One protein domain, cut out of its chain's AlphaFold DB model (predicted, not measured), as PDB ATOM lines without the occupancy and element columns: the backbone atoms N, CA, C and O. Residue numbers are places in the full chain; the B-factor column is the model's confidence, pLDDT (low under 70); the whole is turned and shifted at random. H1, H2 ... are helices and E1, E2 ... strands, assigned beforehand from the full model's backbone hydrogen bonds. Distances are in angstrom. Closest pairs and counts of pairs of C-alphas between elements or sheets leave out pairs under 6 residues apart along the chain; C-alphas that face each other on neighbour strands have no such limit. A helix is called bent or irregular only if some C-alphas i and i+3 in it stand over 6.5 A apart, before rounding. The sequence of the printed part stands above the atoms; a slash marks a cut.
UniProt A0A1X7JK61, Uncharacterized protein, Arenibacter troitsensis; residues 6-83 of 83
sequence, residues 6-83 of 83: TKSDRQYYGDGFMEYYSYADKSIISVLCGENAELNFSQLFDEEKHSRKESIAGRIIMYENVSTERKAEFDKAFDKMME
ATOM      1  N   THR A   6     144.124 106.071 133.117       62.03
ATOM      2  CA  THR A   6     144.389 105.226 131.940       62.03
ATOM      3  C   THR A   6     145.416 104.140 132.220       62.03
ATOM      4  O   THR A   6     145.331 103.071 131.622       62.03
ATOM      5  N   LYS A   7     146.372 104.373 133.129       72.00
ATOM      6  CA  LYS A   7     147.360 103.352 133.495       72.00
ATOM      7  C   LYS A   7     147.815 103.462 134.945       72.00
ATOM      8  O   LYS A   7     147.934 104.553 135.509       72.00
ATOM      9  N   SER A   8     148.061 102.296 135.530       81.81
ATOM     10  CA  SER A   8     148.663 102.096 136.838       81.81
ATOM     11  C   SER A   8     149.872 101.204 136.716       81.81
ATOM     12  O   SER A   8     149.757 100.143 136.104       81.81
ATOM     13  N   ASP A   9     150.977 101.569 137.336       81.06
ATOM     14  CA  ASP A   9     152.113 100.664 137.414       81.06
ATOM     15  C   ASP A   9     152.947 100.993 138.641       81.06
ATOM     16  O   ASP A   9     153.146 102.160 138.988       81.06
ATOM     17  N   ARG A  10     153.375  99.936 139.317       85.94
ATOM     18  CA  ARG A  10     154.138 100.006 140.549       85.94
ATOM     19  C   ARG A  10     155.381  99.158 140.377       85.94
ATOM     20  O   ARG A  10     155.287  97.958 140.139       85.94
ATOM     21  N   GLN A  11     156.528  99.789 140.556       83.44
ATOM     22  CA  GLN A  11     157.834  99.159 140.517       83.44
ATOM     23  C   GLN A  11     158.437  99.193 141.917       83.44
ATOM     24  O   GLN A  11     158.499 100.245 142.545       83.44
ATOM     25  N   TYR A  12     158.880  98.042 142.408       83.06
ATOM     26  CA  TYR A  12     159.586  97.930 143.682       83.06
ATOM     27  C   TYR A  12     161.093  98.024 143.439       83.06
ATOM     28  O   TYR A  12     161.590  97.478 142.454       83.06
ATOM     29  N   TYR A  13     161.821  98.703 144.322       79.44
ATOM     30  CA  TYR A  13     163.280  98.802 144.258       79.44
ATOM     31  C   TYR A  13     163.858  98.836 145.678       79.44
ATOM     32  O   TYR A  13     163.459  99.664 146.493       79.44
ATOM     33  N   GLY A  14     164.798  97.934 145.987       78.81
ATOM     34  CA  GLY A  14     165.328  97.789 147.351       78.81
ATOM     35  C   GLY A  14     164.205  97.629 148.387       78.81
ATOM     36  O   GLY A  14     163.336  96.778 148.216       78.81
ATOM     37  N   ASP A  15     164.201  98.494 149.404       77.50
ATOM     38  CA  ASP A  15     163.180  98.591 150.465       77.50
ATOM     39  C   ASP A  15     162.026  99.571 150.143       77.50
ATOM     40  O   ASP A  15     161.249  99.953 151.019       77.50
ATOM     41  N   GLY A  16     161.912 100.018 148.891       84.19
ATOM     42  CA  GLY A  16     160.977 101.051 148.458       84.19
ATOM     43  C   GLY A  16     160.127 100.674 147.248       84.19
ATOM     44  O   GLY A  16     160.232  99.587 146.671       84.19
ATOM     45  N   PHE A  17     159.261 101.600 146.840       87.50
ATOM     46  CA  PHE A  17     158.505 101.477 145.597       87.50
ATOM     47  C   PHE A  17     158.281 102.826 144.925       87.50
ATOM     48  O   PHE A  17     158.196 103.866 145.574       87.50
ATOM     49  N   MET A  18     158.144 102.786 143.606       87.44
ATOM     50  CA  MET A  18     157.677 103.883 142.779       87.44
ATOM     51  C   MET A  18     156.374 103.450 142.130       87.44
ATOM     52  O   MET A  18     156.305 102.398 141.501       87.44
ATOM     53  N   GLU A  19     155.339 104.258 142.255       88.75
ATOM     54  CA  GLU A  19     154.062 104.035 141.604       88.75
ATOM     55  C   GLU A  19     153.707 105.227 140.733       88.75
ATOM     56  O   GLU A  19     153.785 106.369 141.178       88.75
ATOM     57  N   TYR A  20     153.283 104.957 139.503       86.75
ATOM     58  CA  TYR A  20     152.828 105.979 138.580       86.75
ATOM     59  C   TYR A  20     151.375 105.767 138.150       86.75
ATOM     60  O   TYR A  20     150.838 104.658 138.024       86.75
ATOM     61  N   TYR A  21     150.711 106.895 137.952       86.19
ATOM     62  CA  TYR A  21     149.335 107.025 137.520       86.19
ATOM     63  C   TYR A  21     149.356 107.930 136.302       86.19
ATOM     64  O   TYR A  21     149.710 109.099 136.409       86.19
ATOM     65  N   SER A  22     148.972 107.399 135.150       85.81
ATOM     66  CA  SER A  22     148.796 108.207 133.946       85.81
ATOM     67  C   SER A  22     147.309 108.401 133.687       85.81
ATOM     68  O   SER A  22     146.508 107.482 133.900       85.81
ATOM     69  N   TYR A  23     146.951 109.594 133.226       84.19
ATOM     70  CA  TYR A  23     145.596 109.972 132.834       84.19
ATOM     71  C   TYR A  23     145.513 110.200 131.318       84.19
ATOM     72  O   TYR A  23     146.528 110.351 130.635       84.19
ATOM     73  N   ALA A  24     144.296 110.192 130.765       81.75
ATOM     74  CA  ALA A  24     144.071 110.315 129.318       81.75
ATOM     75  C   ALA A  24     144.592 111.638 128.724       81.75
ATOM     76  O   ALA A  24     145.039 111.678 127.583       81.75
ATOM     77  N   ASP A  25     144.579 112.706 129.516       82.50
ATOM     78  CA  ASP A  25     145.091 114.032 129.166       82.50
ATOM     79  C   ASP A  25     146.611 114.160 129.340       82.50
ATOM     80  O   ASP A  25     147.146 115.261 129.244       82.50
ATOM     81  N   LYS A  26     147.301 113.039 129.589       82.75
ATOM     82  CA  LYS A  26     148.742 112.960 129.857       82.75
ATOM     83  C   LYS A  26     149.178 113.599 131.178       82.75
ATOM     84  O   LYS A  26     150.378 113.688 131.409       82.75
ATOM     85  N   SER A  27     148.242 113.966 132.059       86.19
ATOM     86  CA  SER A  27     148.572 114.240 133.460       86.19
ATOM     87  C   SER A  27     149.177 112.988 134.092       86.19
ATOM     88  O   SER A  27     148.742 111.863 133.805       86.19
ATOM     89  N   ILE A  28     150.162 113.173 134.964       87.25
ATOM     90  CA  ILE A  28     150.859 112.078 135.642       87.25
ATOM     91  C   ILE A  28     150.887 112.360 137.141       87.25
ATOM     92  O   ILE A  28     151.120 113.493 137.546       87.25
ATOM     93  N   ILE A  29     150.661 111.328 137.955       88.06
ATOM     94  CA  ILE A  29     151.007 111.324 139.382       88.06
ATOM     95  C   ILE A  29     152.052 110.243 139.601       88.06
ATOM     96  O   ILE A  29     151.885 109.116 139.134       88.06
ATOM     97  N   SER A  30     153.091 110.582 140.343       87.88
ATOM     98  CA  SER A  30     154.185 109.699 140.708       87.88
ATOM     99  C   SER A  30     154.352 109.724 142.223       87.88
ATOM    100  O   SER A  30     154.478 110.784 142.832       87.88
ATOM    101  N   VAL A  31     154.332 108.544 142.833       87.88
ATOM    102  CA  VAL A  31     154.523 108.334 144.267       87.88
ATOM    103  C   VAL A  31     155.778 107.504 144.441       87.88
ATOM    104  O   VAL A  31     155.851 106.377 143.963       87.88
ATOM    105  N   LEU A  32     156.760 108.052 145.133       88.19
ATOM    106  CA  LEU A  32     158.007 107.400 145.477       88.19
ATOM    107  C   LEU A  32     158.024 107.170 146.983       88.19
ATOM    108  O   LEU A  32     157.751 108.085 147.751       88.19
ATOM    109  N   CYS A  33     158.341 105.964 147.421       86.75
ATOM    110  CA  CYS A  33     158.461 105.616 148.827       86.75
ATOM    111  C   CYS A  33     159.832 104.978 149.037       86.75
ATOM    112  O   CYS A  33     160.078 103.892 148.518       86.75
ATOM    113  N   GLY A  34     160.717 105.649 149.773       82.44
ATOM    114  CA  GLY A  34     162.059 105.160 150.084       82.44
ATOM    115  C   GLY A  34     162.966 106.276 150.604       82.44
ATOM    116  O   GLY A  34     163.028 107.346 150.007       82.44
ATOM    117  N   GLU A  35     163.702 106.010 151.688       70.38
ATOM    118  CA  GLU A  35     164.498 107.015 152.420       70.38
ATOM    119  C   GLU A  35     165.616 107.691 151.604       70.38
ATOM    120  O   GLU A  35     166.054 108.773 151.974       70.38
ATOM    121  N   ASN A  36     166.059 107.098 150.491       71.75
ATOM    122  CA  ASN A  36     167.176 107.608 149.677       71.75
ATOM    123  C   ASN A  36     166.822 107.783 148.193       71.75
ATOM    124  O   ASN A  36     167.708 107.819 147.341       71.75
ATOM    125  N   ALA A  37     165.533 107.812 147.857       71.50
ATOM    126  CA  ALA A  37     165.094 107.845 146.471       71.50
ATOM    127  C   ALA A  37     164.713 109.272 146.052       71.50
ATOM    128  O   ALA A  37     163.950 109.947 146.739       71.50
ATOM    129  N   GLU A  38     165.225 109.722 144.906       77.69
ATOM    130  CA  GLU A  38     164.915 111.035 144.343       77.69
ATOM    131  C   GLU A  38     163.935 110.911 143.175       77.69
ATOM    132  O   GLU A  38     164.119 110.105 142.264       77.69
ATOM    133  N   LEU A  39     162.901 111.752 143.183       79.81
ATOM    134  CA  LEU A  39     161.961 111.891 142.074       79.81
ATOM    135  C   LEU A  39     162.145 113.265 141.437       79.81
ATOM    136  O   LEU A  39     162.094 114.262 142.149       79.81
ATOM    137  N   ASN A  40     162.328 113.354 140.127       81.06
ATOM    138  CA  ASN A  40     162.456 114.634 139.429       81.06
ATOM    139  C   ASN A  40     161.324 114.802 138.418       81.06
ATOM    140  O   ASN A  40     160.843 113.811 137.867       81.06
ATOM    141  N   PHE A  41     160.917 116.052 138.179       80.06
ATOM    142  CA  PHE A  41     159.994 116.376 137.093       80.06
ATOM    143  C   PHE A  41     160.582 115.931 135.758       80.06
ATOM    144  O   PHE A  41     161.799 116.018 135.553       80.06
ATOM    145  N   SER A  42     159.726 115.488 134.837       73.50
ATOM    146  CA  SER A  42     160.164 115.334 133.456       73.50
ATOM    147  C   SER A  42     160.689 116.679 132.926       73.50
ATOM    148  O   SER A  42     160.182 117.749 133.257       73.50
ATOM    149  N   GLN A  43     161.755 116.652 132.121       62.84
ATOM    150  CA  GLN A  43     162.395 117.872 131.595       62.84
ATOM    151  C   GLN A  43     161.515 118.651 130.596       62.84
ATOM    152  O   GLN A  43     161.936 119.681 130.076       62.84
ATOM    153  N   LEU A  44     160.304 118.167 130.312       63.72
ATOM    154  CA  LEU A  44     159.356 118.777 129.390       63.72
ATOM    155  C   LEU A  44     158.411 119.688 130.176       63.72
ATOM    156  O   LEU A  44     157.264 119.339 130.440       63.72
ATOM    157  N   PHE A  45     158.918 120.854 130.573       62.28
ATOM    158  CA  PHE A  45     158.086 121.904 131.149       62.28
ATOM    159  C   PHE A  45     157.338 122.630 130.033       62.28
ATOM    160  O   PHE A  45     157.941 123.283 129.184       62.28
ATOM    161  N   ASP A  46     156.019 122.498 130.051       70.88
ATOM    162  CA  ASP A  46     155.094 123.295 129.257       70.88
ATOM    163  C   ASP A  46     154.550 124.413 130.162       70.88
ATOM    164  O   ASP A  46     154.053 124.132 131.255       70.88
ATOM    165  N   GLU A  47     154.697 125.677 129.752       69.81
ATOM    166  CA  GLU A  47     154.339 126.847 130.575       69.81
ATOM    167  C   GLU A  47     152.834 126.920 130.892       69.81
ATOM    168  O   GLU A  47     152.432 127.570 131.857       69.81
ATOM    169  N   GLU A  48     151.988 126.219 130.128       79.94
ATOM    170  CA  GLU A  48     150.540 126.157 130.348       79.94
ATOM    171  C   GLU A  48     150.123 124.990 131.265       79.94
ATOM    172  O   GLU A  48     148.928 124.770 131.513       79.94
ATOM    173  N   LYS A  49     151.092 124.218 131.777       86.31
ATOM    174  CA  LYS A  49     150.868 123.058 132.644       86.31
ATOM    175  C   LYS A  49     151.387 123.287 134.057       86.31
ATOM    176  O   LYS A  49     152.368 123.974 134.309       86.31
ATOM    177  N   HIS A  50     150.708 122.647 135.000       89.56
ATOM    178  CA  HIS A  50     150.997 122.721 136.422       89.56
ATOM    179  C   HIS A  50     151.635 121.423 136.892       89.56
ATOM    180  O   HIS A  50     151.169 120.324 136.574       89.56
ATOM    181  N   SER A  51     152.658 121.579 137.720       89.62
ATOM    182  CA  SER A  51     153.384 120.482 138.342       89.62
ATOM    183  C   SER A  51     153.666 120.838 139.802       89.62
ATOM    184  O   SER A  51     153.916 121.999 140.124       89.62
ATOM    185  N   ARG A  52     153.607 119.851 140.696       90.38
ATOM    186  CA  ARG A  52     153.892 120.007 142.133       90.38
ATOM    187  C   ARG A  52     154.592 118.755 142.628       90.38
ATOM    188  O   ARG A  52     154.254 117.656 142.202       90.38
ATOM    189  N   LYS A  53     155.568 118.931 143.513       90.38
ATOM    190  CA  LYS A  53     156.351 117.860 144.134       90.38
ATOM    191  C   LYS A  53     156.532 118.211 145.598       90.38
ATOM    192  O   LYS A  53     156.985 119.313 145.889       90.38
ATOM    193  N   GLU A  54     156.245 117.267 146.483       87.88
ATOM    194  CA  GLU A  54     156.501 117.398 147.918       87.88
ATOM    195  C   GLU A  54     157.020 116.092 148.507       87.88
ATOM    196  O   GLU A  54     156.800 115.007 147.963       87.88
ATOM    197  N   SER A  55     157.724 116.218 149.628       85.50
ATOM    198  CA  SER A  55     158.363 115.111 150.329       85.50
ATOM    199  C   SER A  55     157.833 115.035 151.759       85.50
ATOM    200  O   SER A  55     157.986 115.992 152.515       85.50
ATOM    201  N   ILE A  56     157.236 113.906 152.148       82.50
ATOM    202  CA  ILE A  56     156.651 113.680 153.476       82.50
ATOM    203  C   ILE A  56     157.072 112.309 153.996       82.50
ATOM    204  O   ILE A  56     156.819 111.295 153.351       82.50
ATOM    205  N   ALA A  57     157.676 112.271 155.189       79.19
ATOM    206  CA  ALA A  57     157.983 111.041 155.929       79.19
ATOM    207  C   ALA A  57     158.654 109.931 155.081       79.19
ATOM    208  O   ALA A  57     158.241 108.773 155.114       79.19
ATOM    209  N   GLY A  58     159.667 110.287 154.278       78.31
ATOM    210  CA  GLY A  58     160.384 109.333 153.413       78.31
ATOM    211  C   GLY A  58     159.635 108.938 152.132       78.31
ATOM    212  O   GLY A  58     160.020 107.990 151.447       78.31
ATOM    213  N   ARG A  59     158.559 109.656 151.799       85.25
ATOM    214  CA  ARG A  59     157.822 109.541 150.539       85.25
ATOM    215  C   ARG A  59     157.949 110.833 149.753       85.25
ATOM    216  O   ARG A  59     157.906 111.908 150.337       85.25
ATOM    217  N   ILE A  60     158.062 110.735 148.438       88.94
ATOM    218  CA  ILE A  60     157.982 111.866 147.520       88.94
ATOM    219  C   ILE A  60     156.739 111.669 146.668       88.94
ATOM    220  O   ILE A  60     156.609 110.661 145.980       88.94
ATOM    221  N   ILE A  61     155.822 112.622 146.714       88.88
ATOM    222  CA  ILE A  61     154.617 112.620 145.891       88.88
ATOM    223  C   ILE A  61     154.759 113.760 144.896       88.88
ATOM    224  O   ILE A  61     155.229 114.848 145.229       88.88
ATOM    225  N   MET A  62     154.379 113.510 143.652       91.00
ATOM    226  CA  MET A  62     154.488 114.486 142.586       91.00
ATOM    227  C   MET A  62     153.344 114.326 141.598       91.00
ATOM    228  O   MET A  62     152.955 113.205 141.283       91.00
ATOM    229  N   TYR A  63     152.849 115.436 141.066       90.69
ATOM    230  CA  TYR A  63     152.098 115.436 139.818       90.69
ATOM    231  C   TYR A  63     152.749 116.367 138.798       90.69
ATOM    232  O   TYR A  63     153.402 117.348 139.158       90.69
ATOM    233  N   GLU A  64     152.541 116.074 137.520       90.25
ATOM    234  CA  GLU A  64     153.007 116.898 136.405       90.25
ATOM    235  C   GLU A  64     152.042 116.855 135.216       90.25
ATOM    236  O   GLU A  64     151.172 115.981 135.128       90.25
ATOM    237  N   ASN A  65     152.221 117.804 134.292       88.75
ATOM    238  CA  ASN A  65     151.438 117.946 133.061       88.75
ATOM    239  C   ASN A  65     149.936 118.192 133.287       88.75
ATOM    240  O   ASN A  65     149.113 117.900 132.417       88.75
ATOM    241  N   VAL A  66     149.569 118.774 134.432       88.75
ATOM    242  CA  VAL A  66     148.170 119.033 134.790       88.75
ATOM    243  C   VAL A  66     147.695 120.340 134.164       88.75
ATOM    244  O   VAL A  66     148.340 121.375 134.299       88.75
ATOM    245  N   SER A  67     146.551 120.332 133.476       89.19
ATOM    246  CA  SER A  67     145.959 121.567 132.944       89.19
ATOM    247  C   SER A  67     145.409 122.467 134.054       89.19
ATOM    248  O   SER A  67     144.979 121.992 135.107       89.19
ATOM    249  N   THR A  68     145.345 123.777 133.800       88.69
ATOM    250  CA  THR A  68     144.766 124.766 134.732       88.69
ATOM    251  C   THR A  68     143.369 124.373 135.223       88.69
ATOM    252  O   THR A  68     143.068 124.507 136.405       88.69
ATOM    253  N   GLU A  69     142.537 123.810 134.344       87.69
ATOM    254  CA  GLU A  69     141.168 123.375 134.656       87.69
ATOM    255  C   GLU A  69     141.110 122.255 135.705       87.69
ATOM    256  O   GLU A  69     140.140 122.147 136.454       87.69
ATOM    257  N   ARG A  70     142.150 121.413 135.769       85.50
ATOM    258  CA  ARG A  70     142.219 120.254 136.670       85.50
ATOM    259  C   ARG A  70     143.136 120.477 137.860       85.50
ATOM    260  O   ARG A  70     143.055 119.714 138.820       85.50
ATOM    261  N   LYS A  71     143.953 121.533 137.840       89.38
ATOM    262  CA  LYS A  71     144.889 121.880 138.917       89.38
ATOM    263  C   LYS A  71     144.225 121.824 140.291       89.38
ATOM    264  O   LYS A  71     144.745 121.173 141.184       89.38
ATOM    265  N   ALA A  72     143.044 122.427 140.437       89.44
ATOM    266  CA  ALA A  72     142.320 122.453 141.709       89.44
ATOM    267  C   ALA A  72     141.917 121.054 142.217       89.44
ATOM    268  O   ALA A  72     141.902 120.814 143.424       89.44
ATOM    269  N   GLU A  73     141.591 120.123 141.317       87.94
ATOM    270  CA  GLU A  73     141.260 118.742 141.681       87.94
ATOM    271  C   GLU A  73     142.510 117.976 142.132       87.94
ATOM    272  O   GLU A  73     142.470 117.286 143.152       87.94
ATOM    273  N   PHE A  74     143.622 118.148 141.412       88.50
ATOM    274  CA  PHE A  74     144.908 117.542 141.757       88.50
ATOM    275  C   PHE A  74     145.469 118.104 143.059       88.50
ATOM    276  O   PHE A  74     145.822 117.314 143.923       88.50
ATOM    277  N   ASP A  75     145.469 119.425 143.249       89.25
ATOM    278  CA  ASP A  75     145.890 120.067 144.500       89.25
ATOM    279  C   ASP A  75     145.084 119.539 145.681       89.25
ATOM    280  O   ASP A  75     145.650 119.091 146.668       89.25
ATOM    281  N   LYS A  76     143.753 119.487 145.560       87.75
ATOM    282  CA  LYS A  76     142.903 118.964 146.633       87.75
ATOM    283  C   LYS A  76     143.197 117.497 146.950       87.75
ATOM    284  O   LYS A  76     143.111 117.100 148.110       87.75
ATOM    285  N   ALA A  77     143.470 116.674 145.939       83.31
ATOM    286  CA  ALA A  77     143.861 115.282 146.151       83.31
ATOM    287  C   ALA A  77     145.247 115.186 146.801       83.31
ATOM    288  O   ALA A  77     145.441 114.352 147.680       83.31
ATOM    289  N   PHE A  78     146.169 116.055 146.397       84.44
ATOM    290  CA  PHE A  78     147.529 116.127 146.904       84.44
ATOM    291  C   PHE A  78     147.545 116.541 148.377       84.44
ATOM    292  O   PHE A  78     148.054 115.790 149.197       84.44
ATOM    293  N   ASP A  79     146.884 117.646 148.735       85.62
ATOM    294  CA  ASP A  79     146.749 118.125 150.116       85.62
ATOM    295  C   ASP A  79     146.104 117.072 151.034       85.62
ATOM    296  O   ASP A  79     146.555 116.871 152.157       85.62
ATOM    297  N   LYS A  80     145.123 116.303 150.541       81.19
ATOM    298  CA  LYS A  80     144.541 115.175 151.293       81.19
ATOM    299  C   LYS A  80     145.500 114.016 151.550       81.19
ATOM    300  O   LYS A  80     145.262 113.251 152.474       81.19
ATOM    301  N   MET A  81     146.510 113.817 150.704       72.50
ATOM    302  CA  MET A  81     147.545 112.808 150.947       72.50
ATOM    303  C   MET A  81     148.593 113.296 151.955       72.50
ATOM    304  O   MET A  81     149.412 112.489 152.394       72.50
ATOM    305  N   MET A  82     148.587 114.597 152.275       70.12
ATOM    306  CA  MET A  82     149.520 115.232 153.206       70.12
ATOM    307  C   MET A  82     148.966 115.396 154.630       70.12
ATOM    308  O   MET A  82     149.756 115.650 155.537       70.12
ATOM    309  N   GLU A  83     147.647 115.271 154.820       64.81
ATOM    310  CA  GLU A  83     146.971 115.215 156.134       64.81
ATOM    311  C   GLU A  83     147.127 113.832 156.789       64.81
ATOM    312  O   GLU A  83     147.417 113.793 158.006       64.81
TER     313      GLU A  83
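This is residues 6 to 83 of the 83 residues of an uncharacterized protein of Arenibacter troitsensis (UniProt A0A1X7JK61). A twisted sheet of five strands has one helix, H1, lying over one face near one edge, along E5 and E4; a long link, residues 34 to 48, runs past the other face. The printed part has 78 residues, with five named strands and then one named helix along the chain. The sheet's order is E1, E2, E3, E5, E4, with antiparallel neighbours, and the class is mixed, helices and strands. The whole is compact, with a radius of gyration of the C-alphas of 12.5 A and spans of 36 by 25 by 22 A.

E1 is residues 6 to 13, 23.4 A long, with C-alpha 6 at (144.389, 105.226, 131.940). E2 is residues 16 to 23, 23.7 A; E3 is residues 28 to 33, 16.5 A. E4 is residues 49 to 56, 23.6 A; E5 is residues 59 to 67, 24.4 A. H1 is residues 68 to 82, 21.3 A, ending with C-alpha 82 at (149.520, 115.232, 153.206). H1 is irregular: C-alphas 69 and 72 are 7.2 A apart.

E1, E2 and E3 form a meander, each strand the antiparallel neighbour of the one before; N 11 and O 18 are 2.8 A apart, N 19 and O 31 2.8 A, both within hydrogen-bond range. E3 and E5 have N 30 and O 62 at 2.8 A; the hairpin E4 and E5 has N 54 and O 61 at 2.9 A. H1 is on the sheet, making two layers, a helix on one face of a sheet, at a height over the sheet of 9.0 A. It runs along the strands, at 2 degrees to E5 on the local plane. The closest C-alphas of E4 and H1, His 50 and Lys 71, are 6.7 A apart. In H1, 9 of 11 O i to N i+4 pairs are within hydrogen-bond range. E1 and E4, the edge strands, are apart.

The C-alphas farthest apart, of Gly 14 and Glu 69, are 37.4 A apart. The printed part has no cut. The link from E3 to E4 is long, with 15 residues. The pLDDT is under 70 at residues 6, 43 to 45, 47 and 83.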